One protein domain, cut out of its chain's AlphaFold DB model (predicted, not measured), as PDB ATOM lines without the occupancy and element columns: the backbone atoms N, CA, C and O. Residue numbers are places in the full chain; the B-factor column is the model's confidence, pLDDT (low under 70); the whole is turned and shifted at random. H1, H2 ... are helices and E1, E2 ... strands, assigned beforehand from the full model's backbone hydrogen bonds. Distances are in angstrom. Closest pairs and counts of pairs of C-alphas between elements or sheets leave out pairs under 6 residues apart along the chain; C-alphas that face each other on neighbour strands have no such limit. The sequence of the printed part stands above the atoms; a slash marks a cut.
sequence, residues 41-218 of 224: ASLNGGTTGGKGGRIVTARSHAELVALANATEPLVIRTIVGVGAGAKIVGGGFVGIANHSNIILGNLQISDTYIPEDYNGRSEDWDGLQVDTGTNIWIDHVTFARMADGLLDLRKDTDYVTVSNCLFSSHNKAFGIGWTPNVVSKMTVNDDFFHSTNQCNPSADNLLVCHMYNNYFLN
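AT A GLANCE: This is residues 41 to 218 of the 224 residues of the protein "Pectate trisaccharide-lyase" of Colletotrichum trifolii (UniProt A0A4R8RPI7). The chain is wound in stacked turns, a solenoid whose parallel strands form three walls: E4, E6, E8 and the later part of E10; the first parts of E5 and E7 with E9, E11 and E13; and E3, the later parts of E5 and E7, the first part of E10, E12 and E14. A small unit of E1, H1 and E2 sits at one end of the stack. The printed part has 178 residues with one named helix and 14 named strands; along the chain E1, H1 and E2 come first and the other 12 strands follow, from E3 at residue 87 to E14 at residue 217; it is mostly strand, with those 12 strands in one branched sheet whose neighbour pairs are parallel, and with E1 and E2 as a separate parallel pair. It is compact, with a radius of gyration of the C-alphas of 15.3 A and spans of 40 by 37 by 29 A.

IN THESE COORDINATES: E1 is residues 54 to 56, beginning at C-alpha 54 (61.617, -26.049, 34.972). H1 is residues 61 to 68, 10.3 A long, and E2 residues 74 to 76. E3 is 87 to 89, E4 93 to 97, E5 103 to 110 with 18.2 A, E6 128 to 131, E7 134 to 144 with 24.5 A, E8 149 to 154 and E9 158 to 163. E10, the longest by residues, is 166 to 177 with 20.6 A, from C-alpha 166 (42.720, -42.010, 19.970). E11 is 184 to 189, E12 192 to 198, E13 206 to 212, and E14 215 to 217, ending at (35.781, -47.120, 12.733).

HOW THE PARTS SIT: The branched sheet is twisted. E5 bends by 86 degrees at residue 106, E7 by 81 degrees at 140 and E10 by 127 degrees at 169. E7 has E5 on one side, with N 139 and O 104 2.9 A apart, and E9 and E10 on the other, with N 138 and O 161 at 2.9 A and N 143 and O 166 at 2.8 A. E10 has E7 and E8 on one side, with N 153 and O 175 at 2.9 A, and E12 on the other, with N 167 and O 192 at 2.8 A. The edge strands are E3 beside E5, N 88 to O 108 2.8 A; E4 beside E6, N 129 to O 93 2.8 A; E13 beside E11, N 210 to O 186 2.9 A; and E14 beside E12, N 193 to O 215 2.8 A. E6 is also the parallel neighbour of E8, N 130 to O 152 2.8 A, and E9 of E11, N 162 to O 187 2.9 A. E13 runs on into E14 at 80 degrees. E1, H1 and E2 form a strand-helix-strand unit, two parallel neighbour strands with a helix between, its crossover right-handed; N 56 and O 75 are 2.8 A apart. The closest C-alphas of H1 and E2 are those of Leu 67 and Ile 76, 7.1 A. H1 is not on the branched sheet; each of its O i to N i+4 pairs is within hydrogen-bond range.

THE WHOLE: The C-alphas farthest apart are those of Gly 52 and Glu 116, 45.5 A. The printed part has no cut. The link from E5 to E6, 17 residues, is long. The mean pLDDT of the printed part is 89.6; residues 72 to 84 are under 70.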
ATOM      1  N   ALA A  41      46.907 -24.287  15.925       97.56
ATOM      2  CA  ALA A  41      47.731 -24.140  17.126       97.56
ATOM      3  C   ALA A  41      49.135 -23.595  16.821       97.56
ATOM      4  O   ALA A  41      49.794 -23.069  17.718       97.56
ATOM      5  N   SER A  42      49.606 -23.689  15.573       96.81
ATOM      6  CA  SER A  42      50.874 -23.089  15.134       96.81
ATOM      7  C   SER A  42      50.772 -21.591  14.812       96.81
ATOM      8  O   SER A  42      51.794 -20.916  14.684       96.81
ATOM      9  N   LEU A  43      49.553 -21.056  14.701       97.25
ATOM     10  CA  LEU A  43      49.285 -19.654  14.373       97.25
ATOM     11  C   LEU A  43      49.121 -18.811  15.644       97.25
ATOM     12  O   LEU A  43      49.260 -19.313  16.754       97.25
ATOM     13  N   ASN A  44      48.848 -17.510  15.496       96.00
ATOM     14  CA  ASN A  44      48.649 -16.590  16.627       96.00
ATOM     15  C   ASN A  44      49.806 -16.616  17.651       96.00
ATOM     16  O   ASN A  44      49.595 -16.752  18.849       96.00
ATOM     17  N   GLY A  45      51.051 -16.567  17.170       92.25
ATOM     18  CA  GLY A  45      52.244 -16.688  18.022       92.25
ATOM     19  C   GLY A  45      52.645 -18.129  18.372       92.25
ATOM     20  O   GLY A  45      53.748 -18.336  18.873       92.25
ATOM     21  N   GLY A  46      51.813 -19.114  18.024       91.38
ATOM     22  CA  GLY A  46      52.088 -20.542  18.145       91.38
ATOM     23  C   GLY A  46      51.907 -21.102  19.556       91.38
ATOM     24  O   GLY A  46      51.906 -20.384  20.552       91.38
ATOM     25  N   THR A  47      51.779 -22.425  19.634       91.12
ATOM     26  CA  THR A  47      51.675 -23.165  20.897       91.12
ATOM     27  C   THR A  47      53.048 -23.706  21.266       91.12
ATOM     28  O   THR A  47      53.630 -24.548  20.580       91.12
ATOM     29  N   THR A  48      53.594 -23.155  22.336       87.69
ATOM     30  CA  THR A  48      54.976 -23.300  22.777       87.69
ATOM     31  C   THR A  48      55.131 -23.966  24.127       87.69
ATOM     32  O   THR A  48      56.273 -24.120  24.557       87.69
ATOM     33  N   GLY A  49      54.071 -24.410  24.792       81.06
ATOM     34  CA  GLY A  49      54.304 -25.249  25.954       81.06
ATOM     35  C   GLY A  49      55.035 -24.543  27.112       81.06
ATOM     36  O   GLY A  49      55.201 -23.326  27.185       81.06
ATOM     37  N   GLY A  50      55.600 -25.358  27.990       74.94
ATOM     38  CA  GLY A  50      56.439 -24.933  29.108       74.94
ATOM     39  C   GLY A  50      57.873 -24.685  28.660       74.94
ATOM     40  O   GLY A  50      58.805 -24.938  29.421       74.94
ATOM     41  N   LYS A  51      58.083 -24.294  27.396       77.06
ATOM     42  CA  LYS A  51      59.413 -24.112  26.816       77.06
ATOM     43  C   LYS A  51      60.201 -23.091  27.639       77.06
ATOM     44  O   LYS A  51      59.745 -21.980  27.874       77.06
ATOM     45  N   GLY A  52      61.403 -23.480  28.067       72.56
ATOM     46  CA  GLY A  52      62.259 -22.667  28.942       72.56
ATOM     47  C   GLY A  52      61.918 -22.754  30.437       72.56
ATOM     48  O   GLY A  52      62.662 -22.214  31.251       72.56
ATOM     49  N   GLY A  53      60.840 -23.451  30.804       72.44
ATOM     50  CA  GLY A  53      60.433 -23.702  32.182       72.44
ATOM     51  C   GLY A  53      61.189 -24.849  32.859       72.44
ATOM     52  O   GLY A  53      61.923 -25.622  32.232       72.44
ATOM     53  N   ARG A  54      60.988 -24.988  34.172       76.06
ATOM     54  CA  ARG A  54      61.617 -26.049  34.972       76.06
ATOM     55  C   ARG A  54      60.944 -27.391  34.704       76.06
ATOM     56  O   ARG A  54      59.720 -27.499  34.719       76.06
ATOM     57  N   ILE A  55      61.744 -28.439  34.512       79.12
ATOM     58  CA  ILE A  55      61.219 -29.785  34.274       79.12
ATOM     59  C   ILE A  55      60.972 -30.508  35.598       79.12
ATOM     60  O   ILE A  55      61.900 -30.762  36.366       79.12
ATOM     61  N   VAL A  56      59.723 -30.895  35.830       76.88
ATOM     62  CA  VAL A  56      59.234 -31.577  37.031       76.88
ATOM     63  C   VAL A  56      58.558 -32.895  36.656       76.88
ATOM     64  O   VAL A  56      58.254 -33.168  35.496       76.88
ATOM     65  N   THR A  57      58.360 -33.783  37.621       78.81
ATOM     66  CA  THR A  57      57.719 -35.085  37.397       78.81
ATOM     67  C   THR A  57      56.760 -35.334  38.536       78.81
ATOM     68  O   THR A  57      57.205 -35.372  39.678       78.81
ATOM     69  N   ALA A  58      55.474 -35.487  38.222       78.38
ATOM     70  CA  ALA A  58      54.464 -35.824  39.211       78.38
ATOM     71  C   ALA A  58      54.378 -37.346  39.353       78.38
ATOM     72  O   ALA A  58      54.248 -38.068  38.361       78.38
ATOM     73  N   ARG A  59      54.443 -37.846  40.579       78.88
ATOM     74  CA  ARG A  59      54.357 -39.277  40.906       78.88
ATOM     75  C   ARG A  59      53.099 -39.631  41.685       78.88
ATOM     76  O   ARG A  59      52.835 -40.805  41.915       78.88
ATOM     77  N   SER A  60      52.322 -38.629  42.076       75.25
ATOM     78  CA  SER A  60      51.038 -38.796  42.740       75.25
ATOM     79  C   SER A  60      50.008 -37.829  42.167       75.25
ATOM     80  O   SER A  60      50.356 -36.821  41.547       75.25
ATOM     81  N   HIS A  61      48.732 -38.123  42.406       71.50
ATOM     82  CA  HIS A  61      47.642 -37.213  42.068       71.50
ATOM     83  C   HIS A  61      47.825 -35.845  42.747       71.50
ATOM     84  O   HIS A  61      47.702 -34.818  42.091       71.50
ATOM     85  N   ALA A  62      48.204 -35.825  44.029       75.44
ATOM     86  CA  ALA A  62      48.430 -34.587  44.771       75.44
ATOM     87  C   ALA A  62      49.568 -33.742  44.173       75.44
ATOM     88  O   ALA A  62      49.430 -32.529  44.038       75.44
ATOM     89  N   GLU A  63      50.670 -34.374  43.757       80.38
ATOM     90  CA  GLU A  63      51.753 -33.678  43.053       80.38
ATOM     91  C   GLU A  63      51.303 -33.163  41.690       80.38
ATOM     92  O   GLU A  63      51.634 -32.039  41.327       80.38
ATOM     93  N   LEU A  64      50.540 -33.957  40.935       78.69
ATOM     94  CA  LEU A  64      50.033 -33.539  39.632       78.69
ATOM     95  C   LEU A  64      49.133 -32.312  39.776       78.69
ATOM     96  O   LEU A  64      49.309 -31.348  39.039       78.69
ATOM     97  N   VAL A  65      48.236 -32.323  40.760       76.25
ATOM     98  CA  VAL A  65      47.376 -31.188  41.099       76.25
ATOM     99  C   VAL A  65      48.211 -29.975  41.501       76.25
ATOM    100  O   VAL A  65      47.999 -28.894  40.960       76.25
ATOM    101  N   ALA A  66      49.171 -30.127  42.413       79.38
ATOM    102  CA  ALA A  66      49.995 -29.009  42.867       79.38
ATOM    103  C   ALA A  66      50.795 -28.383  41.715       79.38
ATOM    104  O   ALA A  66      50.828 -27.164  41.575       79.38
ATOM    105  N   LEU A  67      51.395 -29.215  40.861       80.50
ATOM    106  CA  LEU A  67      52.191 -28.751  39.730       80.50
ATOM    107  C   LEU A  67      51.311 -28.145  38.628       80.50
ATOM    108  O   LEU A  67      51.687 -27.124  38.066       80.50
ATOM    109  N   ALA A  68      50.138 -28.718  38.344       74.25
ATOM    110  CA  ALA A  68      49.193 -28.166  37.368       74.25
ATOM    111  C   ALA A  68      48.608 -26.808  37.800       74.25
ATOM    112  O   ALA A  68      48.155 -26.051  36.949       74.25
ATOM    113  N   ASN A  69      48.635 -26.498  39.102       76.19
ATOM    114  CA  ASN A  69      48.230 -25.204  39.658       76.19
ATOM    115  C   ASN A  69      49.414 -24.255  39.935       76.19
ATOM    116  O   ASN A  69      49.207 -23.170  40.480       76.19
ATOM    117  N   ALA A  70      50.653 -24.644  39.612       73.19
ATOM    118  CA  ALA A  70      51.808 -23.769  39.788       73.19
ATOM    119  C   ALA A  70      51.745 -22.587  38.808       73.19
ATOM    120  O   ALA A  70      51.320 -22.732  37.664       73.19
ATOM    121  N   THR A  71      52.183 -21.410  39.256       71.31
ATOM    122  CA  THR A  71      52.156 -20.181  38.447       71.31
ATOM    123  C   THR A  71      53.412 -19.997  37.600       71.31
ATOM    124  O   THR A  71      53.395 -19.249  36.623       71.31
ATOM    125  N   GLU A  72      54.514 -20.657  37.959       68.44
ATOM    126  CA  GLU A  72      55.724 -20.657  37.148       68.44
ATOM    127  C   GLU A  72      55.583 -21.551  35.896       68.44
ATOM    128  O   GLU A  72      54.886 -22.566  35.923       68.44
ATOM    129  N   PRO A  73      56.298 -21.247  34.799       64.56
ATOM    130  CA  PRO A  73      56.359 -22.151  33.657       64.56
ATOM    131  C   PRO A  73      57.002 -23.492  34.046       64.56
ATOM    132  O   PRO A  73      58.197 -23.556  34.366       64.56
ATOM    133  N   LEU A  74      56.221 -24.575  33.989       60.97
ATOM    134  CA  LEU A  74      56.670 -25.933  34.293       60.97
ATOM    135  C   LEU A  74      56.478 -26.872  33.109       60.97
ATOM    136  O   LEU A  74      55.426 -26.927  32.480       60.97
ATOM    137  N   VAL A  75      57.468 -27.730  32.893       64.62
ATOM    138  CA  VAL A  75      57.273 -28.959  32.130       64.62
ATOM    139  C   VAL A  75      56.947 -30.071  33.108       64.62
ATOM    140  O   VAL A  75      57.838 -30.589  33.782       64.62
ATOM    141  N   ILE A  76      55.688 -30.494  33.153       57.69
ATOM    142  CA  ILE A  76      55.277 -31.612  33.997       57.69
ATOM    143  C   ILE A  76      55.334 -32.885  33.165       57.69
ATOM    144  O   ILE A  76      54.444 -33.166  32.371       57.69
ATOM    145  N   ARG A  77      56.367 -33.699  33.391       55.91
ATOM    146  CA  ARG A  77      56.590 -35.005  32.743       55.91
ATOM    147  C   ARG A  77      55.466 -36.044  32.947       55.91
ATOM    148  O   ARG A  77      55.580 -37.184  32.525       55.91
ATOM    149  N   THR A  78      54.407 -35.687  33.651       52.28
ATOM    150  CA  THR A  78      53.208 -36.519  33.789       52.28
ATOM    151  C   THR A  78      52.080 -35.999  32.907       52.28
ATOM    152  O   THR A  78      51.280 -36.795  32.438       52.28
ATOM    153  N   ILE A  79      52.051 -34.692  32.619       55.50
ATOM    154  CA  ILE A  79      51.126 -34.107  31.644       55.50
ATOM    155  C   ILE A  79      51.646 -34.365  30.218       55.50
ATOM    156  O   ILE A  79      50.838 -34.613  29.330       55.50
ATOM    157  N   VAL A  80      52.979 -34.378  29.992       57.25
ATOM    158  CA  VAL A  80      53.563 -35.114  28.849       57.25
ATOM    159  C   VAL A  80      54.108 -36.409  29.389       57.25
ATOM    160  O   VAL A  80      55.153 -36.373  30.033       57.25
ATOM    161  N   GLY A  81      53.442 -37.528  29.143       59.41
ATOM    162  CA  GLY A  81      53.839 -38.802  29.722       59.41
ATOM    163  C   GLY A  81      55.312 -39.166  29.529       59.41
ATOM    164  O   GLY A  81      55.849 -39.050  28.424       59.41
ATOM    165  N   VAL A  82      55.975 -39.662  30.584       64.50
ATOM    166  CA  VAL A  82      57.299 -40.295  30.449       64.50
ATOM    167  C   VAL A  82      57.148 -41.733  29.979       64.50
ATOM    168  O   VAL A  82      56.569 -42.564  30.675       64.50
ATOM    169  N   GLY A  83      57.779 -42.049  28.849       64.88
ATOM    170  CA  GLY A  83      57.839 -43.412  28.330       64.88
ATOM    171  C   GLY A  83      56.504 -43.902  27.768       64.88
ATOM    172  O   GLY A  83      55.566 -43.133  27.564       64.88
ATOM    173  N   ALA A  84      56.442 -45.200  27.476       64.62
ATOM    174  CA  ALA A  84      55.226 -45.846  27.004       64.62
ATOM    175  C   ALA A  84      54.349 -46.208  28.214       64.62
ATOM    176  O   ALA A  84      54.727 -47.077  28.998       64.62
ATOM    177  N   GLY A  85      53.200 -45.543  28.374       74.25
ATOM    178  CA  GLY A  85      52.178 -45.933  29.359       74.25
ATOM    179  C   GLY A  85      51.852 -44.921  30.460       74.25
ATOM    180  O   GLY A  85      51.310 -45.318  31.493       74.25
ATOM    181  N   ALA A  86      52.163 -43.634  30.282       84.25
ATOM    182  CA  ALA A  86      51.645 -42.609  31.183       84.25
ATOM    183  C   ALA A  86      50.115 -42.553  31.113       84.25
ATOM    184  O   ALA A  86      49.538 -42.537  30.024       84.25
ATOM    185  N   LYS A  87      49.466 -42.515  32.279       88.12
ATOM    186  CA  LYS A  87      48.010 -42.579  32.380       88.12
ATOM    187  C   LYS A  87      47.459 -41.788  33.559       88.12
ATOM    188  O   LYS A  87      48.070 -41.754  34.628       88.12
ATOM    189  N   ILE A  88      46.268 -41.242  33.365       87.75
ATOM    190  CA  ILE A  88      45.346 -40.777  34.395       87.75
ATOM    191  C   ILE A  88      44.136 -41.706  34.325       87.75
ATOM    192  O   ILE A  88      43.502 -41.829  33.282       87.75
ATOM    193  N   VAL A  89      43.873 -42.407  35.425       90.62
ATOM    194  CA  VAL A  89      42.779 -43.376  35.552       90.62
ATOM    195  C   VAL A  89      41.860 -42.882  36.657       90.62
ATOM    196  O   VAL A  89      42.353 -42.542  37.735       90.62
ATOM    197  N   GLY A  90      40.554 -42.835  36.401       90.56
ATOM    198  CA  GLY A  90      39.576 -42.326  37.364       90.56
ATOM    199  C   GLY A  90      39.621 -40.806  37.530       90.56
ATOM    200  O   GLY A  90      39.297 -40.294  38.598       90.56
ATOM    201  N   GLY A  91      40.053 -40.076  36.499       89.25
ATOM    202  CA  GLY A  91      40.055 -38.616  36.503       89.25
ATOM    203  C   GLY A  91      40.348 -38.016  35.133       89.25
ATOM    204  O   GLY A  91      40.662 -38.730  34.185       89.25
ATOM    205  N   GLY A  92      40.279 -36.690  35.063       89.88
ATOM    206  CA  GLY A  92      40.540 -35.897  33.866       89.88
ATOM    207  C   GLY A  92      40.901 -34.455  34.222       89.88
ATOM    208  O   GLY A  92      41.088 -34.115  35.395       89.88
ATOM    209  N   PHE A  93      41.017 -33.608  33.207       90.19
ATOM    210  CA  PHE A  93      41.342 -32.192  33.351       90.19
ATOM    211  C   PHE A  93      40.114 -31.342  33.049       90.19
ATOM    212  O   PHE A  93      39.890 -30.956  31.908       90.19
ATOM    213  N   VAL A  94      39.329 -31.043  34.079       87.88
ATOM    214  CA  VAL A  94      38.100 -30.250  33.945       87.88
ATOM    215  C   VAL A  94      38.278 -28.822  34.443       87.88
ATOM    216  O   VAL A  94      39.155 -28.546  35.263       87.88
ATOM    217  N   GLY A  95      37.425 -27.912  33.969       84.75
ATOM    218  CA  GLY A  95      37.353 -26.535  34.459       84.75
ATOM    219  C   GLY A  95      38.552 -25.650  34.110       84.75
ATOM    220  O   GLY A  95      38.806 -24.689  34.835       84.75
ATOM    221  N   ILE A  96      39.284 -25.949  33.033       86.50
ATOM    222  CA  ILE A  96      40.292 -25.045  32.463       86.50
ATOM    223  C   ILE A  96      39.553 -23.901  31.780       86.50
ATOM    224  O   ILE A  96      38.877 -24.131  30.787       86.50
ATOM    225  N   ALA A  97      39.665 -22.674  32.293       90.81
ATOM    226  CA  ALA A  97      38.931 -21.540  31.738       90.81
ATOM    227  C   ALA A  97      39.811 -20.300  31.557       90.81
ATOM    228  O   ALA A  97      40.439 -19.848  32.510       90.81
ATOM    229  N   ASN A  98      39.776 -19.684  30.371       89.88
ATOM    230  CA  ASN A  98      40.567 -18.488  30.036       89.88
ATOM    231  C   ASN A  98      42.088 -18.732  30.118       89.88
ATOM    232  O   ASN A  98      42.840 -17.922  30.668       89.88
ATOM    233  N   HIS A  99      42.538 -19.877  29.593       85.19
ATOM    234  CA  HIS A  99      43.948 -20.274  29.574       85.19
ATOM    235  C   HIS A  99      44.460 -20.542  28.181       85.19
ATOM    236  O   HIS A  99      43.759 -21.084  27.333       85.19
ATOM    237  N   SER A 100      45.722 -20.185  27.978       88.75
ATOM    238  CA  SER A 100      46.330 -20.218  26.662       88.75
ATOM    239  C   SER A 100      47.639 -20.977  26.646       88.75
ATOM    240  O   SER A 100      48.261 -21.174  27.690       88.75
ATOM    241  N   ASN A 101      48.069 -21.315  25.433       88.88
ATOM    242  CA  ASN A 101      49.344 -21.934  25.097       88.88
ATOM    243  C   ASN A 101      49.409 -23.451  25.436       88.88
ATOM    244  O   ASN A 101      50.411 -24.102  25.174       88.88
ATOM    245  N   ILE A 102      48.359 -24.061  25.981       87.88
ATOM    246  CA  ILE A 102      48.366 -25.419  26.557       87.88
ATOM    247  C   ILE A 102      48.842 -26.502  25.571       87.88
ATOM    248  O   ILE A 102      48.404 -26.561  24.426       87.88
ATOM    249  N   ILE A 103      49.677 -27.429  26.056       89.75
ATOM    250  CA  ILE A 103      49.960 -28.697  25.369       89.75
ATOM    251  C   ILE A 103      49.480 -29.835  26.266       89.75
ATOM    252  O   ILE A 103      49.689 -29.780  27.476       89.75
ATOM    253  N   LEU A 104      48.867 -30.863  25.687       90.44
ATOM    254  CA  LEU A 104      48.629 -32.158  26.318       90.44
ATOM    255  C   LEU A 104      49.131 -33.230  25.357       90.44
ATOM    256  O   LEU A 104      48.727 -33.231  24.198       90.44
ATOM    257  N   GLY A 105      49.991 -34.146  25.807       90.50
ATOM    258  CA  GLY A 105      50.419 -35.192  24.887       90.50
ATOM    259  C   GLY A 105      51.074 -36.419  25.485       90.50
ATOM    260  O   GLY A 105      51.512 -36.419  26.632       90.50
ATOM    261  N   ASN A 106      51.131 -37.486  24.689       87.94
ATOM    262  CA  ASN A 106      51.642 -38.799  25.097       87.94
ATOM    263  C   ASN A 106      51.045 -39.278  26.439       87.94
ATOM    264  O   ASN A 106      51.773 -39.664  27.357       87.94
ATOM    265  N   LEU A 107      49.722 -39.189  26.582       88.44
ATOM    266  CA  LEU A 107      49.010 -39.500  27.822       88.44
ATOM    267  C   LEU A 107      47.751 -40.315  27.528       88.44
ATOM    268  O   LEU A 107      47.059 -40.063  26.548       88.44
ATOM    269  N   GLN A 108      47.427 -41.269  28.396       93.38
ATOM    270  CA  GLN A 108      46.101 -41.878  28.433       93.38
ATOM    271  C   GLN A 108      45.250 -41.232  29.531       93.38
ATOM    272  O   GLN A 108      45.721 -41.081  30.656       93.38
ATOM    273  N   ILE A 109      43.994 -40.909  29.236       94.81
ATOM    274  CA  ILE A 109      43.002 -40.439  30.207       94.81
ATOM    275  C   ILE A 109      41.778 -41.345  30.096       94.81
ATOM    276  O   ILE A 109      41.189 -41.460  29.018       94.81
ATOM    277  N   SER A 110      41.436 -42.052  31.175       96.31
ATOM    278  CA  SER A 110      40.330 -43.005  31.127       96.31
ATOM    279  C   SER A 110      39.671 -43.325  32.465       96.31
ATOM    280  O   SER A 110      40.177 -43.007  33.540       96.31
ATOM    281  N   ASP A 111      38.572 -44.074  32.367       96.38
ATOM    282  CA  ASP A 111      37.964 -44.859  33.444       96.38
ATOM    283  C   ASP A 111      37.279 -44.040  34.543       96.38
ATOM    284  O   ASP A 111      37.396 -44.354  35.727       96.38
ATOM    285  N   THR A 112      36.521 -43.017  34.142       95.69
ATOM    286  CA  THR A 112      35.472 -42.409  34.984       95.69
ATOM    287  C   THR A 112      34.056 -42.858  34.607       95.69
ATOM    288  O   THR A 112      33.097 -42.389  35.207       95.69
ATOM    289  N   TYR A 113      33.914 -43.767  33.633       96.19
ATOM    290  CA  TYR A 113      32.632 -44.282  33.138       96.19
ATOM    291  C   TYR A 113      31.690 -44.795  34.237       96.19
ATOM    292  O   TYR A 113      32.095 -45.551  35.122       96.19
ATOM    293  N   ILE A 114      30.409 -44.439  34.105       96.31
ATOM    294  CA  ILE A 114      29.317 -44.837  34.996       96.31
ATOM    295  C   ILE A 114      28.348 -45.728  34.194       96.31
ATOM    296  O   ILE A 114      27.679 -45.222  33.290       96.31
ATOM    297  N   PRO A 115      28.250 -47.043  34.480       94.31
ATOM    298  CA  PRO A 115      27.427 -47.973  33.698       94.31
ATOM    299  C   PRO A 115      25.947 -47.592  33.611       94.31
ATOM    300  O   PRO A 115      25.315 -47.768  32.567       94.31
ATOM    301  N   GLU A 116      25.400 -47.044  34.693       97.00
ATOM    302  CA  GLU A 116      23.996 -46.647  34.801       97.00
ATOM    303  C   GLU A 116      23.695 -45.299  34.121       97.00
ATOM    304  O   GLU A 116      22.526 -44.953  33.952       97.00
ATOM    305  N   ASP A 117      24.721 -44.559  33.687       95.75
ATOM    306  CA  ASP A 117      24.598 -43.262  33.017       95.75
ATOM    307  C   ASP A 117      25.329 -43.251  31.672       95.75
ATOM    308  O   ASP A 117      26.258 -42.488  31.422       95.75
ATOM    309  N   TYR A 118      24.869 -44.100  30.753       93.69
ATOM    310  CA  TYR A 118      25.398 -44.146  29.388       93.69
ATOM    311  C   TYR A 118      25.375 -42.777  28.682       93.69
ATOM    312  O   TYR A 118      26.252 -42.476  27.870       93.69
ATOM    313  N   ASN A 119      24.371 -41.944  28.969       93.25
ATOM    314  CA  ASN A 119      24.240 -40.620  28.364       93.25
ATOM    315  C   ASN A 119      25.188 -39.578  28.972       93.25
ATOM    316  O   ASN A 119      25.304 -38.495  28.394       93.25
ATOM    317  N   GLY A 120      25.847 -39.895  30.090       91.81
ATOM    318  CA  GLY A 120      26.804 -39.033  30.769       91.81
ATOM    319  C   GLY A 120      26.194 -37.697  31.159       91.81
ATOM    320  O   GLY A 120      26.705 -36.666  30.744       91.81
ATOM    321  N   ARG A 121      25.030 -37.689  31.816       89.81
ATOM    322  CA  ARG A 121      24.322 -36.446  32.194       89.81
ATOM    323  C   ARG A 121      24.394 -36.126  33.682       89.81
ATOM    324  O   ARG A 121      23.982 -35.039  34.080       89.81
ATOM    325  N   SER A 122      24.851 -37.068  34.494       91.25
ATOM    326  CA  SER A 122      24.858 -36.952  35.952       91.25
ATOM    327  C   SER A 122      26.121 -36.267  36.466       91.25
ATOM    328  O   SER A 122      26.062 -35.590  37.485       91.25
ATOM    329  N   GLU A 123      27.241 -36.415  35.756       91.31
ATOM    330  CA  GLU A 123      28.555 -35.910  36.156       91.31
ATOM    331  C   GLU A 123      29.288 -35.308  34.953       91.31
ATOM    332  O   GLU A 123      29.464 -35.998  33.960       91.31
ATOM    333  N   ASP A 124      29.781 -34.069  35.066       89.50
ATOM    334  CA  ASP A 124      30.572 -33.343  34.040       89.50
ATOM    335  C   ASP A 124      32.062 -33.762  34.119       89.50
ATOM    336  O   ASP A 124      32.965 -32.938  34.284       89.50
ATOM    337  N   TRP A 125      32.335 -35.075  34.181       93.75
ATOM    338  CA  TRP A 125      33.699 -35.611  34.329       93.75
ATOM    339  C   TRP A 125      34.307 -35.950  32.971       93.75
ATOM    340  O   TRP A 125      34.443 -37.127  32.607       93.75
ATOM    341  N   ASP A 126      34.707 -34.903  32.258       95.38
ATOM    342  CA  ASP A 126      35.381 -35.016  30.970       95.38
ATOM    343  C   ASP A 126      36.843 -35.463  31.094       95.38
ATOM    344  O   ASP A 126      37.520 -35.233  32.104       95.38
ATOM    345  N   GLY A 127      37.370 -36.058  30.021       95.56
ATOM    346  CA  GLY A 127      38.802 -36.343  29.891       95.56
ATOM    347  C   GLY A 127      39.649 -35.072  29.892       95.56
ATOM    348  O   GLY A 127      40.575 -34.925  30.696       95.56
ATOM    349  N   LEU A 128      39.308 -34.136  29.012       96.38
ATOM    350  CA  LEU A 128      39.842 -32.779  28.986       96.38
ATOM    351  C   LEU A 128      38.712 -31.815  28.632       96.38
ATOM    352  O   LEU A 128      38.095 -31.970  27.587       96.38
ATOM    353  N   GLN A 129      38.508 -30.796  29.457       95.69
ATOM    354  CA  GLN A 129      37.528 -29.744  29.229       95.69
ATOM    355  C   GLN A 129      38.198 -28.374  29.323       95.69
ATOM    356  O   GLN A 129      38.779 -28.018  30.357       95.69
ATOM    357  N   VAL A 130      38.086 -27.594  28.250       95.31
ATOM    358  CA  VAL A 130      38.617 -26.234  28.159       95.31
ATOM    359  C   VAL A 130      37.533 -25.267  27.703       95.31
ATOM    360  O   VAL A 130      36.892 -25.478  26.682       95.31
ATOM    361  N   ASP A 131      37.387 -24.170  28.435       95.50
ATOM    362  CA  ASP A 131      36.446 -23.090  28.182       95.50
ATOM    363  C   ASP A 131      37.218 -21.799  27.828       95.50
ATOM    364  O   ASP A 131      38.021 -21.307  28.625       95.50
ATOM    365  N   THR A 132      36.953 -21.194  26.665       95.62
ATOM    366  CA  THR A 132      37.569 -19.908  26.254       95.62
ATOM    367  C   THR A 132      39.112 -19.934  26.316       95.62
ATOM    368  O   THR A 132      39.756 -18.994  26.784       95.62
ATOM    369  N   GLY A 133      39.733 -21.045  25.910       94.38
ATOM    370  CA  GLY A 133      41.194 -21.160  25.841       94.38
ATOM    371  C   GLY A 133      41.768 -20.774  24.475       94.38
ATOM    372  O   GLY A 133      41.051 -20.800  23.484       94.38
ATOM    373  N   THR A 134      43.055 -20.424  24.376       95.94
ATOM    374  CA  THR A 134      43.671 -20.104  23.067       95.94
ATOM    375  C   THR A 134      45.041 -20.732  22.857       95.94
ATOM    376  O   THR A 134      45.797 -20.869  23.809       95.94
ATOM    377  N   ASN A 135      45.404 -21.089  21.621       95.75
ATOM    378  CA  ASN A 135      46.687 -21.740  21.314       95.75
ATOM    379  C   ASN A 135      46.844 -23.053  22.093       95.75
ATOM    380  O   ASN A 135      47.565 -23.110  23.083       95.75
ATOM    381  N   ILE A 136      46.115 -24.088  21.684       96.25
ATOM    382  CA  ILE A 136      46.073 -25.372  22.393       96.25
ATOM    383  C   ILE A 136      46.468 -26.497  21.448       96.25
ATOM    384  O   ILE A 136      45.928 -26.597  20.347       96.25
ATOM    385  N   TRP A 137      47.368 -27.372  21.891       97.19
ATOM    386  CA  TRP A 137      47.776 -28.551  21.136       97.19
ATOM    387  C   TRP A 137      47.585 -29.835  21.941       97.19
ATOM    388  O   TRP A 137      48.182 -30.018  23.001       97.19
ATOM    389  N   ILE A 138      46.746 -30.726  21.428       97.25
ATOM    390  CA  ILE A 138      46.458 -32.031  22.021       97.25
ATOM    391  C   ILE A 138      46.999 -33.077  21.051       97.25
ATOM    392  O   ILE A 138      46.524 -33.152  19.921       97.25
ATOM    393  N   ASP A 139      48.022 -33.827  21.460       95.88
ATOM    394  CA  ASP A 139      48.783 -34.683  20.546       95.88
ATOM    395  C   ASP A 139      49.154 -36.041  21.140       95.88
ATOM    396  O   ASP A 139      49.710 -36.115  22.235       95.88
ATOM    397  N   HIS A 140      48.903 -37.137  20.420       94.56
ATOM    398  CA  HIS A 140      49.177 -38.496  20.920       94.56
ATOM    399  C   HIS A 140      48.503 -38.787  22.276       94.56
ATOM    400  O   HIS A 140      49.097 -39.405  23.167       94.56
ATOM    401  N   VAL A 141      47.267 -38.319  22.459       95.88
ATOM    402  CA  VAL A 141      46.474 -38.590  23.663       95.88
ATOM    403  C   VAL A 141      45.478 -39.704  23.377       95.88
ATOM    404  O   VAL A 141      44.828 -39.727  22.338       95.88
ATOM    405  N   THR A 142      45.359 -40.654  24.299       97.44
ATOM    406  CA  THR A 142      44.299 -41.665  24.264       97.44
ATOM    407  C   THR A 142      43.234 -41.309  25.283       97.44
ATOM    408  O   THR A 142      43.526 -41.247  26.475       97.44
ATOM    409  N   PHE A 143      41.999 -41.146  24.830       98.50
ATOM    410  CA  PHE A 143      40.840 -40.949  25.682       98.50
ATOM    411  C   PHE A 143      39.891 -42.146  25.579       98.50
ATOM    412  O   PHE A 143      39.600 -42.628  24.476       98.50
ATOM    413  N   ALA A 144      39.399 -42.638  26.718       98.25
ATOM    414  CA  ALA A 144      38.435 -43.737  26.724       98.25
ATOM    415  C   ALA A 144      37.585 -43.796  27.994       98.25
ATOM    416  O   ALA A 144      38.099 -43.555  29.080       98.25
ATOM    417  N   ARG A 145      36.334 -44.261  27.877       97.75
ATOM    418  CA  ARG A 145      35.482 -44.632  29.026       97.75
ATOM    419  C   ARG A 145      35.427 -43.541  30.110       97.75
ATOM    420  O   ARG A 145      35.760 -43.800  31.270       97.75
ATOM    421  N   MET A 146      35.048 -42.328  29.721       97.50
ATOM    422  CA  MET A 146      34.798 -41.231  30.665       97.50
ATOM    423  C   MET A 146      33.331 -41.237  31.130       97.50
ATOM    424  O   MET A 146      32.536 -42.038  30.635       97.50
ATOM    425  N   ALA A 147      32.966 -40.385  32.089       96.75
ATOM    426  CA  ALA A 147      31.575 -40.242  32.524       96.75
ATOM    427  C   ALA A 147      30.761 -39.393  31.533       96.75
ATOM    428  O   ALA A 147      29.697 -39.831  31.112       96.75
ATOM    429  N   ASP A 148      31.285 -38.230  31.121       95.81
ATOM    430  CA  ASP A 148      30.642 -37.319  30.159       95.81
ATOM    431  C   ASP A 148      31.341 -37.351  28.791       95.81
ATOM    432  O   ASP A 148      31.059 -38.250  27.996       95.81
ATOM    433  N   GLY A 149      32.227 -36.398  28.499       96.88
ATOM    434  CA  GLY A 149      32.928 -36.233  27.235       96.88
ATOM    435  C   GLY A 149      34.347 -36.800  27.282       96.88
ATOM    436  O   GLY A 149      34.985 -36.863  28.335       96.88
ATOM    437  N   LEU A 150      34.898 -37.228  26.140       98.38
ATOM    438  CA  LEU A 150      36.344 -37.503  26.089       98.38
ATOM    439  C   LEU A 150      37.135 -36.194  26.021       98.38
ATOM    440  O   LEU A 150      38.095 -36.015  26.772       98.38
ATOM    441  N   LEU A 151      36.722 -35.292  25.134       98.06
ATOM    442  CA  LEU A 151      37.336 -33.989  24.922       98.06
ATOM    443  C   LEU A 151      36.261 -32.935  24.668       98.06
ATOM    444  O   LEU A 151      35.504 -33.051  23.712       98.06
ATOM    445  N   ASP A 152      36.270 -31.874  25.461       96.75
ATOM    446  CA  ASP A 152      35.332 -30.767  25.367       96.75
ATOM    447  C   ASP A 152      36.094 -29.445  25.213       96.75
ATOM    448  O   ASP A 152      36.735 -28.939  26.136       96.75
ATOM    449  N   LEU A 153      36.043 -28.869  24.012       96.56
ATOM    450  CA  LEU A 153      36.645 -27.575  23.688       96.56
ATOM    451  C   LEU A 153      35.545 -26.533  23.526       96.56
ATOM    452  O   LEU A 153      35.075 -26.229  22.427       96.56
ATOM    453  N   ARG A 154      35.109 -26.019  24.670       94.94
ATOM    454  CA  ARG A 154      33.877 -25.259  24.818       94.94
ATOM    455  C   ARG A 154      34.096 -23.750  24.764       94.94
ATOM    456  O   ARG A 154      35.205 -23.227  24.918       94.94
ATOM    457  N   LYS A 155      32.984 -23.037  24.610       95.12
ATOM    458  CA  LYS A 155      32.868 -21.594  24.433       95.12
ATOM    459  C   LYS A 155      33.788 -21.105  23.315       95.12
ATOM    460  O   LYS A 155      33.935 -21.755  22.284       95.12
ATOM    461  N   ASP A 156      34.445 -19.978  23.540       95.19
ATOM    462  CA  ASP A 156      35.275 -19.307  22.545       95.19
ATOM    463  C   ASP A 156      36.715 -19.861  22.559       95.19
ATOM    464  O   ASP A 156      37.683 -19.102  22.569       95.19
ATOM    465  N   THR A 157      36.867 -21.191  22.641       96.81
ATOM    466  CA  THR A 157      38.181 -21.851  22.597       96.81
ATOM    467  C   THR A 157      38.735 -21.830  21.168       96.81
ATOM    468  O   THR A 157      38.150 -22.430  20.268       96.81
ATOM    469  N   ASP A 158      39.855 -21.138  20.945       97.12
ATOM    470  CA  ASP A 158      40.359 -20.743  19.620       97.12
ATOM    471  C   ASP A 158      41.828 -21.161  19.387       97.12
ATOM    472  O   ASP A 158      42.589 -21.424  20.317       97.12
ATOM    473  N   TYR A 159      42.260 -21.212  18.127       98.00
ATOM    474  CA  TYR A 159      43.607 -21.626  17.717       98.00
ATOM    475  C   TYR A 159      44.026 -22.993  18.276       98.00
ATOM    476  O   TYR A 159      45.029 -23.123  18.980       98.00
ATOM    477  N   VAL A 160      43.254 -24.029  17.949       98.00
ATOM    478  CA  VAL A 160      43.468 -25.391  18.461       98.00
ATOM    479  C   VAL A 160      43.997 -26.318  17.372       98.00
ATOM    480  O   VAL A 160      43.634 -26.217  16.196       98.00
ATOM    481  N   THR A 161      44.839 -27.272  17.753       98.50
ATOM    482  CA  THR A 161      45.115 -28.474  16.968       98.50
ATOM    483  C   THR A 161      44.972 -29.710  17.842       98.50
ATOM    484  O   THR A 161      45.579 -29.794  18.907       98.50
ATOM    485  N   VAL A 162      44.154 -30.650  17.385       98.50
ATOM    486  CA  VAL A 162      44.058 -32.010  17.911       98.50
ATOM    487  C   VAL A 162      44.674 -32.916  16.855       98.50
ATOM    488  O   VAL A 162      44.325 -32.793  15.676       98.50
ATOM    489  N   SER A 163      45.673 -33.703  17.248       98.19
ATOM    490  CA  SER A 163      46.403 -34.550  16.313       98.19
ATOM    491  C   SER A 163      46.842 -35.891  16.888       98.19
ATOM    492  O   SER A 163      47.208 -35.988  18.058       98.19
ATOM    493  N   ASN A 164      46.883 -36.937  16.062       97.56
ATOM    494  CA  ASN A 164      47.396 -38.264  16.441       97.56
ATOM    495  C   ASN A 164      46.746 -38.866  17.706       97.56
ATOM    496  O   ASN A 164      47.365 -39.674  18.405       97.56
ATOM    497  N   CYS A 165      45.531 -38.454  18.055       98.38
ATOM    498  CA  CYS A 165      44.824 -38.904  19.244       98.38
ATOM    499  C   CYS A 165      43.969 -40.140  18.956       98.38
ATOM    500  O   CYS A 165      43.565 -40.402  17.827       98.38
ATOM    501  N   LEU A 166      43.672 -40.904  20.004       98.44
ATOM    502  CA  LEU A 166      42.720 -42.010  19.970       98.44
ATOM    503  C   LEU A 166      41.525 -41.672  20.857       98.44
ATOM    504  O   LEU A 166      41.669 -41.545  22.072       98.44
ATOM    505  N   PHE A 167      40.344 -41.602  20.257       98.69
ATOM    506  CA  PHE A 167      39.060 -41.495  20.940       98.69
ATOM    507  C   PHE A 167      38.377 -42.852  20.876       98.69
ATOM    508  O   PHE A 167      38.110 -43.347  19.779       98.69
ATOM    509  N   SER A 168      38.122 -43.494  22.020       98.06
ATOM    510  CA  SER A 168      37.626 -44.873  21.987       98.06
ATOM    511  C   SER A 168      36.625 -45.265  23.062       98.06
ATOM    512  O   SER A 168      36.659 -44.755  24.179       98.06
ATOM    513  N   SER A 169      35.764 -46.230  22.722       97.69
ATOM    514  CA  SER A 169      34.858 -46.918  23.659       97.69
ATOM    515  C   SER A 169      34.026 -45.957  24.509       97.69
ATOM    516  O   SER A 169      34.092 -45.996  25.739       97.69
ATOM    517  N   HIS A 170      33.301 -45.046  23.859       97.75
ATOM    518  CA  HIS A 170      32.673 -43.932  24.567       97.75
ATOM    519  C   HIS A 170      31.445 -43.361  23.857       97.75
ATOM    520  O   HIS A 170      31.347 -43.420  22.633       97.75
ATOM    521  N   ASN A 171      30.509 -42.779  24.614       96.69
ATOM    522  CA  ASN A 171      29.304 -42.188  24.038       96.69
ATOM    523  C   ASN A 171      29.594 -40.833  23.363       96.69
ATOM    524  O   ASN A 171      29.474 -40.742  22.146       96.69
ATOM    525  N   LYS A 172      30.010 -39.806  24.118       96.12
ATOM    526  CA  LYS A 172      30.241 -38.427  23.633       96.12
ATOM    527  C   LYS A 172      31.732 -38.150  23.421       96.12
ATOM    528  O   LYS A 172      32.448 -37.871  24.377       96.12
ATOM    529  N   ALA A 173      32.242 -38.308  22.200       97.06
ATOM    530  CA  ALA A 173      33.691 -38.285  21.981       97.06
ATOM    531  C   ALA A 173      34.299 -36.873  22.091       97.06
ATOM    532  O   ALA A 173      35.081 -36.612  22.993       97.06
ATOM    533  N   PHE A 174      33.957 -35.958  21.198       97.06
ATOM    534  CA  PHE A 174      34.631 -34.672  21.060       97.06
ATOM    535  C   PHE A 174      33.618 -33.542  20.815       97.06
ATOM    536  O   PHE A 174      33.121 -33.376  19.696       97.06
ATOM    537  N   GLY A 175      33.302 -32.780  21.864       95.44
ATOM    538  CA  GLY A 175      32.442 -31.599  21.821       95.44
ATOM    539  C   GLY A 175      33.220 -30.307  21.556       95.44
ATOM    540  O   GLY A 175      34.307 -30.088  22.092       95.44
ATOM    541  N   ILE A 176      32.664 -29.433  20.718       94.44
ATOM    542  CA  ILE A 176      33.238 -28.129  20.376       94.44
ATOM    543  C   ILE A 176      32.129 -27.073  20.353       94.44
ATOM    544  O   ILE A 176      31.057 -27.322  19.805       94.44
ATOM    545  N   GLY A 177      32.407 -25.875  20.874       90.56
ATOM    546  CA  GLY A 177      31.484 -24.734  20.817       90.56
ATOM    547  C   GLY A 177      30.732 -24.537  22.127       90.56
ATOM    548  O   GLY A 177      31.380 -24.537  23.156       90.56
ATOM    549  N   TRP A 178      29.402 -24.367  22.138       90.25
ATOM    550  CA  TRP A 178      28.576 -24.001  23.323       90.25
ATOM    551  C   TRP A 178      28.367 -22.488  23.564       90.25
ATOM    552  O   TRP A 178      27.800 -22.074  24.575       90.25
ATOM    553  N   THR A 179      28.768 -21.638  22.618       91.62
ATOM    554  CA  THR A 179      28.373 -20.217  22.540       91.62
ATOM    555  C   THR A 179      27.790 -19.923  21.157       91.62
ATOM    556  O   THR A 179      28.069 -20.664  20.217       91.62
ATOM    557  N   PRO A 180      26.983 -18.857  20.983       94.00
ATOM    558  CA  PRO A 180      26.542 -18.408  19.657       94.00
ATOM    559  C   PRO A 180      27.645 -17.680  18.861       94.00
ATOM    560  O   PRO A 180      27.411 -17.271  17.725       94.00
ATOM    561  N   ASN A 181      28.822 -17.464  19.454       95.00
ATOM    562  CA  ASN A 181      29.921 -16.735  18.831       95.00
ATOM    563  C   ASN A 181      30.615 -17.610  17.785       95.00
ATOM    564  O   ASN A 181      30.911 -18.769  18.045       95.00
ATOM    565  N   VAL A 182      30.952 -17.028  16.633       95.31
ATOM    566  CA  VAL A 182      31.626 -17.728  15.529       95.31
ATOM    567  C   VAL A 182      33.061 -17.225  15.404       95.31
ATOM    568  O   VAL A 182      33.390 -16.432  14.523       95.31
ATOM    569  N   VAL A 183      33.915 -17.622  16.352       93.69
ATOM    570  CA  VAL A 183      35.299 -17.108  16.467       93.69
ATOM    571  C   VAL A 183      36.367 -18.196  16.385       93.69
ATOM    572  O   VAL A 183      37.478 -17.933  15.919       93.69
ATOM    573  N   SER A 184      36.023 -19.417  16.786       96.06
ATOM    574  CA  SER A 184      36.967 -20.507  17.012       96.06
ATOM    575  C   SER A 184      37.513 -21.120  15.719       96.06
ATOM    576  O   SER A 184      36.771 -21.392  14.772       96.06
ATOM    577  N   LYS A 185      38.825 -21.356  15.681       97.62
ATOM    578  CA  LYS A 185      39.575 -21.955  14.571       97.62
ATOM    579  C   LYS A 185      40.267 -23.224  15.047       97.62
ATOM    580  O   LYS A 185      41.078 -23.181  15.976       97.62
ATOM    581  N   MET A 186      39.974 -24.346  14.399       97.38
ATOM    582  CA  MET A 186      40.465 -25.651  14.839       97.38
ATOM    583  C   MET A 186      41.021 -26.492  13.700       97.38
ATOM    584  O   MET A 186      40.556 -26.441  12.561       97.38
ATOM    585  N   THR A 187      42.060 -27.257  14.013       98.44
ATOM    586  CA  THR A 187      42.565 -28.333  13.165       98.44
ATOM    587  C   THR A 187      42.384 -29.653  13.899       98.44
ATOM    588  O   THR A 187      42.767 -29.752  15.058       98.44
ATOM    589  N   VAL A 188      41.825 -30.653  13.225       98.12
ATOM    590  CA  VAL A 188      41.651 -32.016  13.753       98.12
ATOM    591  C   VAL A 188      42.233 -32.964  12.714       98.12
ATOM    592  O   VAL A 188      41.718 -33.012  11.590       98.12
ATOM    593  N   ASN A 189      43.350 -33.625  13.009       98.19
ATOM    594  CA  ASN A 189      44.045 -34.429  12.004       98.19
ATOM    595  C   ASN A 189      44.706 -35.694  12.522       98.19
ATOM    596  O   ASN A 189      45.157 -35.760  13.654       98.19
ATOM    597  N   ASP A 190      44.805 -36.693  11.646       98.31
ATOM    598  CA  ASP A 190      45.487 -37.955  11.949       98.31
ATOM    599  C   ASP A 190      44.961 -38.638  13.240       98.31
ATOM    600  O   ASP A 190      45.637 -39.477  13.835       98.31
ATOM    601  N   ASP A 191      43.742 -38.297  13.674       98.56
ATOM    602  CA  ASP A 191      43.095 -38.857  14.857       98.56
ATOM    603  C   ASP A 191      42.338 -40.140  14.501       98.56
ATOM    604  O   ASP A 191      41.809 -40.297  13.396       98.56
ATOM    605  N   PHE A 192      42.234 -41.057  15.459       98.50
ATOM    606  CA  PHE A 192      41.461 -42.284  15.332       98.50
ATOM    607  C   PHE A 192      40.260 -42.275  16.278       98.50
ATOM    608  O   PHE A 192      40.408 -42.297  17.498       98.50
ATOM    609  N   PHE A 193      39.059 -42.307  15.712       98.44
ATOM    610  CA  PHE A 193      37.803 -42.482  16.432       98.44
ATOM    611  C   PHE A 193      37.343 -43.932  16.276       98.44
ATOM    612  O   PHE A 193      37.047 -44.387  15.166       98.44
ATOM    613  N   HIS A 194      37.314 -44.672  17.383       97.88
ATOM    614  CA  HIS A 194      37.078 -46.111  17.384       97.88
ATOM    615  C   HIS A 194      36.035 -46.547  18.412       97.88
ATOM    616  O   HIS A 194      36.253 -46.422  19.616       97.88
ATOM    617  N   SER A 195      34.942 -47.166  17.963       97.88
ATOM    618  CA  SER A 195      33.884 -47.638  18.872       97.88
ATOM    619  C   SER A 195      33.334 -46.506  19.748       97.88
ATOM    620  O   SER A 195      33.196 -46.646  20.965       97.88
ATOM    621  N   THR A 196      33.066 -45.364  19.121       97.50
ATOM    622  CA  THR A 196      32.425 -44.201  19.735       97.50
ATOM    623  C   THR A 196      31.008 -44.031  19.196       97.50
ATOM    624  O   THR A 196      30.721 -44.413  18.063       97.50
ATOM    625  N   ASN A 197      30.096 -43.464  19.987       97.00
ATOM    626  CA  ASN A 197      28.722 -43.270  19.527       97.00
ATOM    627  C   ASN A 197      28.549 -41.953  18.766       97.00
ATOM    628  O   ASN A 197      28.338 -41.974  17.561       97.00
ATOM    629  N   GLN A 198      28.677 -40.814  19.442       95.50
ATOM    630  CA  GLN A 198      28.347 -39.483  18.926       95.50
ATOM    631  C   GLN A 198      29.460 -38.459  19.195       95.50
ATOM    632  O   GLN A 198      30.446 -38.749  19.877       95.50
ATOM    633  N   CYS A 199      29.289 -37.253  18.645       94.75
ATOM    634  CA  CYS A 199      30.247 -36.147  18.730       94.75
ATOM    635  C   CYS A 199      31.640 -36.514  18.184       94.75
ATOM    636  O   CYS A 199      32.610 -36.464  18.919       94.75
ATOM    637  N   ASN A 200      31.778 -36.887  16.906       94.12
ATOM    638  CA  ASN A 200      33.050 -37.372  16.340       94.12
ATOM    639  C   ASN A 200      33.703 -36.446  15.280       94.12
ATOM    640  O   ASN A 200      34.048 -36.942  14.208       94.12
ATOM    641  N   PRO A 201      33.912 -35.132  15.494       93.62
ATOM    642  CA  PRO A 201      33.468 -34.253  16.583       93.62
ATOM    643  C   PRO A 201      32.023 -33.740  16.393       93.62
ATOM    644  O   PRO A 201      31.436 -33.894  15.323       93.62
ATOM    645  N   SER A 202      31.443 -33.115  17.426       92.75
ATOM    646  CA  SER A 202      30.289 -32.205  17.289       92.75
ATOM    647  C   SER A 202      30.809 -30.772  17.292       92.75
ATOM    648  O   SER A 202      31.412 -30.353  18.276       92.75
ATOM    649  N   ALA A 203      30.632 -30.049  16.184       88.50
ATOM    650  CA  ALA A 203      31.266 -28.756  15.942       88.50
ATOM    651  C   ALA A 203      30.252 -27.608  15.895       88.50
ATOM    652  O   ALA A 203      29.773 -27.247  14.819       88.50
ATOM    653  N   ASP A 204      29.981 -27.000  17.049       88.38
ATOM    654  CA  ASP A 204      29.073 -25.859  17.135       88.38
ATOM    655  C   ASP A 204      29.832 -24.543  16.919       88.38
ATOM    656  O   ASP A 204      30.847 -24.278  17.561       88.38
ATOM    657  N   ASN A 205      29.309 -23.696  16.026       84.12
ATOM    658  CA  ASN A 205      29.715 -22.294  15.846       84.12
ATOM    659  C   ASN A 205      31.237 -22.059  15.701       84.12
ATOM    660  O   ASN A 205      31.782 -21.056  16.156       84.12
ATOM    661  N   LEU A 206      31.942 -22.953  15.002       91.81
ATOM    662  CA  LEU A 206      33.325 -22.712  14.583       91.81
ATOM    663  C   LEU A 206      33.382 -21.687  13.443       91.81
ATOM    664  O   LEU A 206      32.616 -21.772  12.485       91.81
ATOM    665  N   LEU A 207      34.348 -20.766  13.500       96.50
ATOM    666  CA  LEU A 207      34.671 -19.891  12.370       96.50
ATOM    667  C   LEU A 207      35.286 -20.691  11.222       96.50
ATOM    668  O   LEU A 207      34.896 -20.520  10.070       96.50
ATOM    669  N   VAL A 208      36.254 -21.557  11.535       95.56
ATOM    670  CA  VAL A 208      36.874 -22.480  10.574       95.56
ATOM    671  C   VAL A 208      37.279 -23.767  11.285       95.56
ATOM    672  O   VAL A 208      37.932 -23.733  12.326       95.56
ATOM    673  N   CYS A 209      36.975 -24.912  10.673       94.12
ATOM    674  CA  CYS A 209      37.537 -26.202  11.056       94.12
ATOM    675  C   CYS A 209      38.243 -26.836   9.857       94.12
ATOM    676  O   CYS A 209      37.630 -27.018   8.806       94.12
ATOM    677  N   HIS A 210      39.524 -27.174  10.007       97.44
ATOM    678  CA  HIS A 210      40.251 -27.984   9.036       97.44
ATOM    679  C   HIS A 210      40.407 -29.401   9.580       97.44
ATOM    680  O   HIS A 210      41.200 -29.645  10.489       97.44
ATOM    681  N   MET A 211      39.646 -30.328   9.009       96.12
ATOM    682  CA  MET A 211      39.589 -31.706   9.462       96.12
ATOM    683  C   MET A 211      40.033 -32.644   8.339       96.12
ATOM    684  O   MET A 211      39.377 -32.711   7.302       96.12
ATOM    685  N   TYR A 212      41.158 -33.337   8.517       97.88
ATOM    686  CA  TYR A 212      41.767 -34.155   7.461       97.88
ATOM    687  C   TYR A 212      42.498 -35.377   8.028       97.88
ATOM    688  O   TYR A 212      42.928 -35.365   9.171       97.88
ATOM    689  N   ASN A 213      42.636 -36.438   7.231       98.44
ATOM    690  CA  ASN A 213      43.347 -37.679   7.588       98.44
ATOM    691  C   ASN A 213      42.904 -38.391   8.881       98.44
ATOM    692  O   ASN A 213      43.601 -39.272   9.370       98.44
ATOM    693  N   ASN A 214      41.730 -38.066   9.414       98.06
ATOM    694  CA  ASN A 214      41.180 -38.784  10.556       98.06
ATOM    695  C   ASN A 214      40.594 -40.127  10.111       98.06
ATOM    696  O   ASN A 214      40.001 -40.235   9.032       98.06
ATOM    697  N   TYR A 215      40.722 -41.142  10.958       98.19
ATOM    698  CA  TYR A 215      40.149 -42.462  10.742       98.19
ATOM    699  C   TYR A 215      38.951 -42.686  11.670       98.19
ATOM    700  O   TYR A 215      39.029 -42.444  12.869       98.19
ATOM    701  N   PHE A 216      37.845 -43.178  11.113       97.56
ATOM    702  CA  PHE A 216      36.617 -43.490  11.843       97.56
ATOM    703  C   PHE A 216      36.281 -44.964  11.653       97.56
ATOM    704  O   PHE A 216      36.136 -45.429  10.520       97.56
ATOM    705  N   LEU A 217      36.143 -45.705  12.751       97.81
ATOM    706  CA  LEU A 217      35.781 -47.120  12.733       97.81
ATOM    707  C   LEU A 217      34.781 -47.428  13.846       97.81
ATOM    708  O   LEU A 217      35.014 -47.092  15.002       97.81
ATOM    709  N   ASN A 218      33.705 -48.146  13.517       97.31
ATOM    710  CA  ASN A 218      32.642 -48.505  14.464       97.31
ATOM    711  C   ASN A 218      31.998 -47.284  15.145       97.31
ATOM    712  O   ASN A 218      31.720 -47.318  16.341       97.31
TER     713      ASN A 218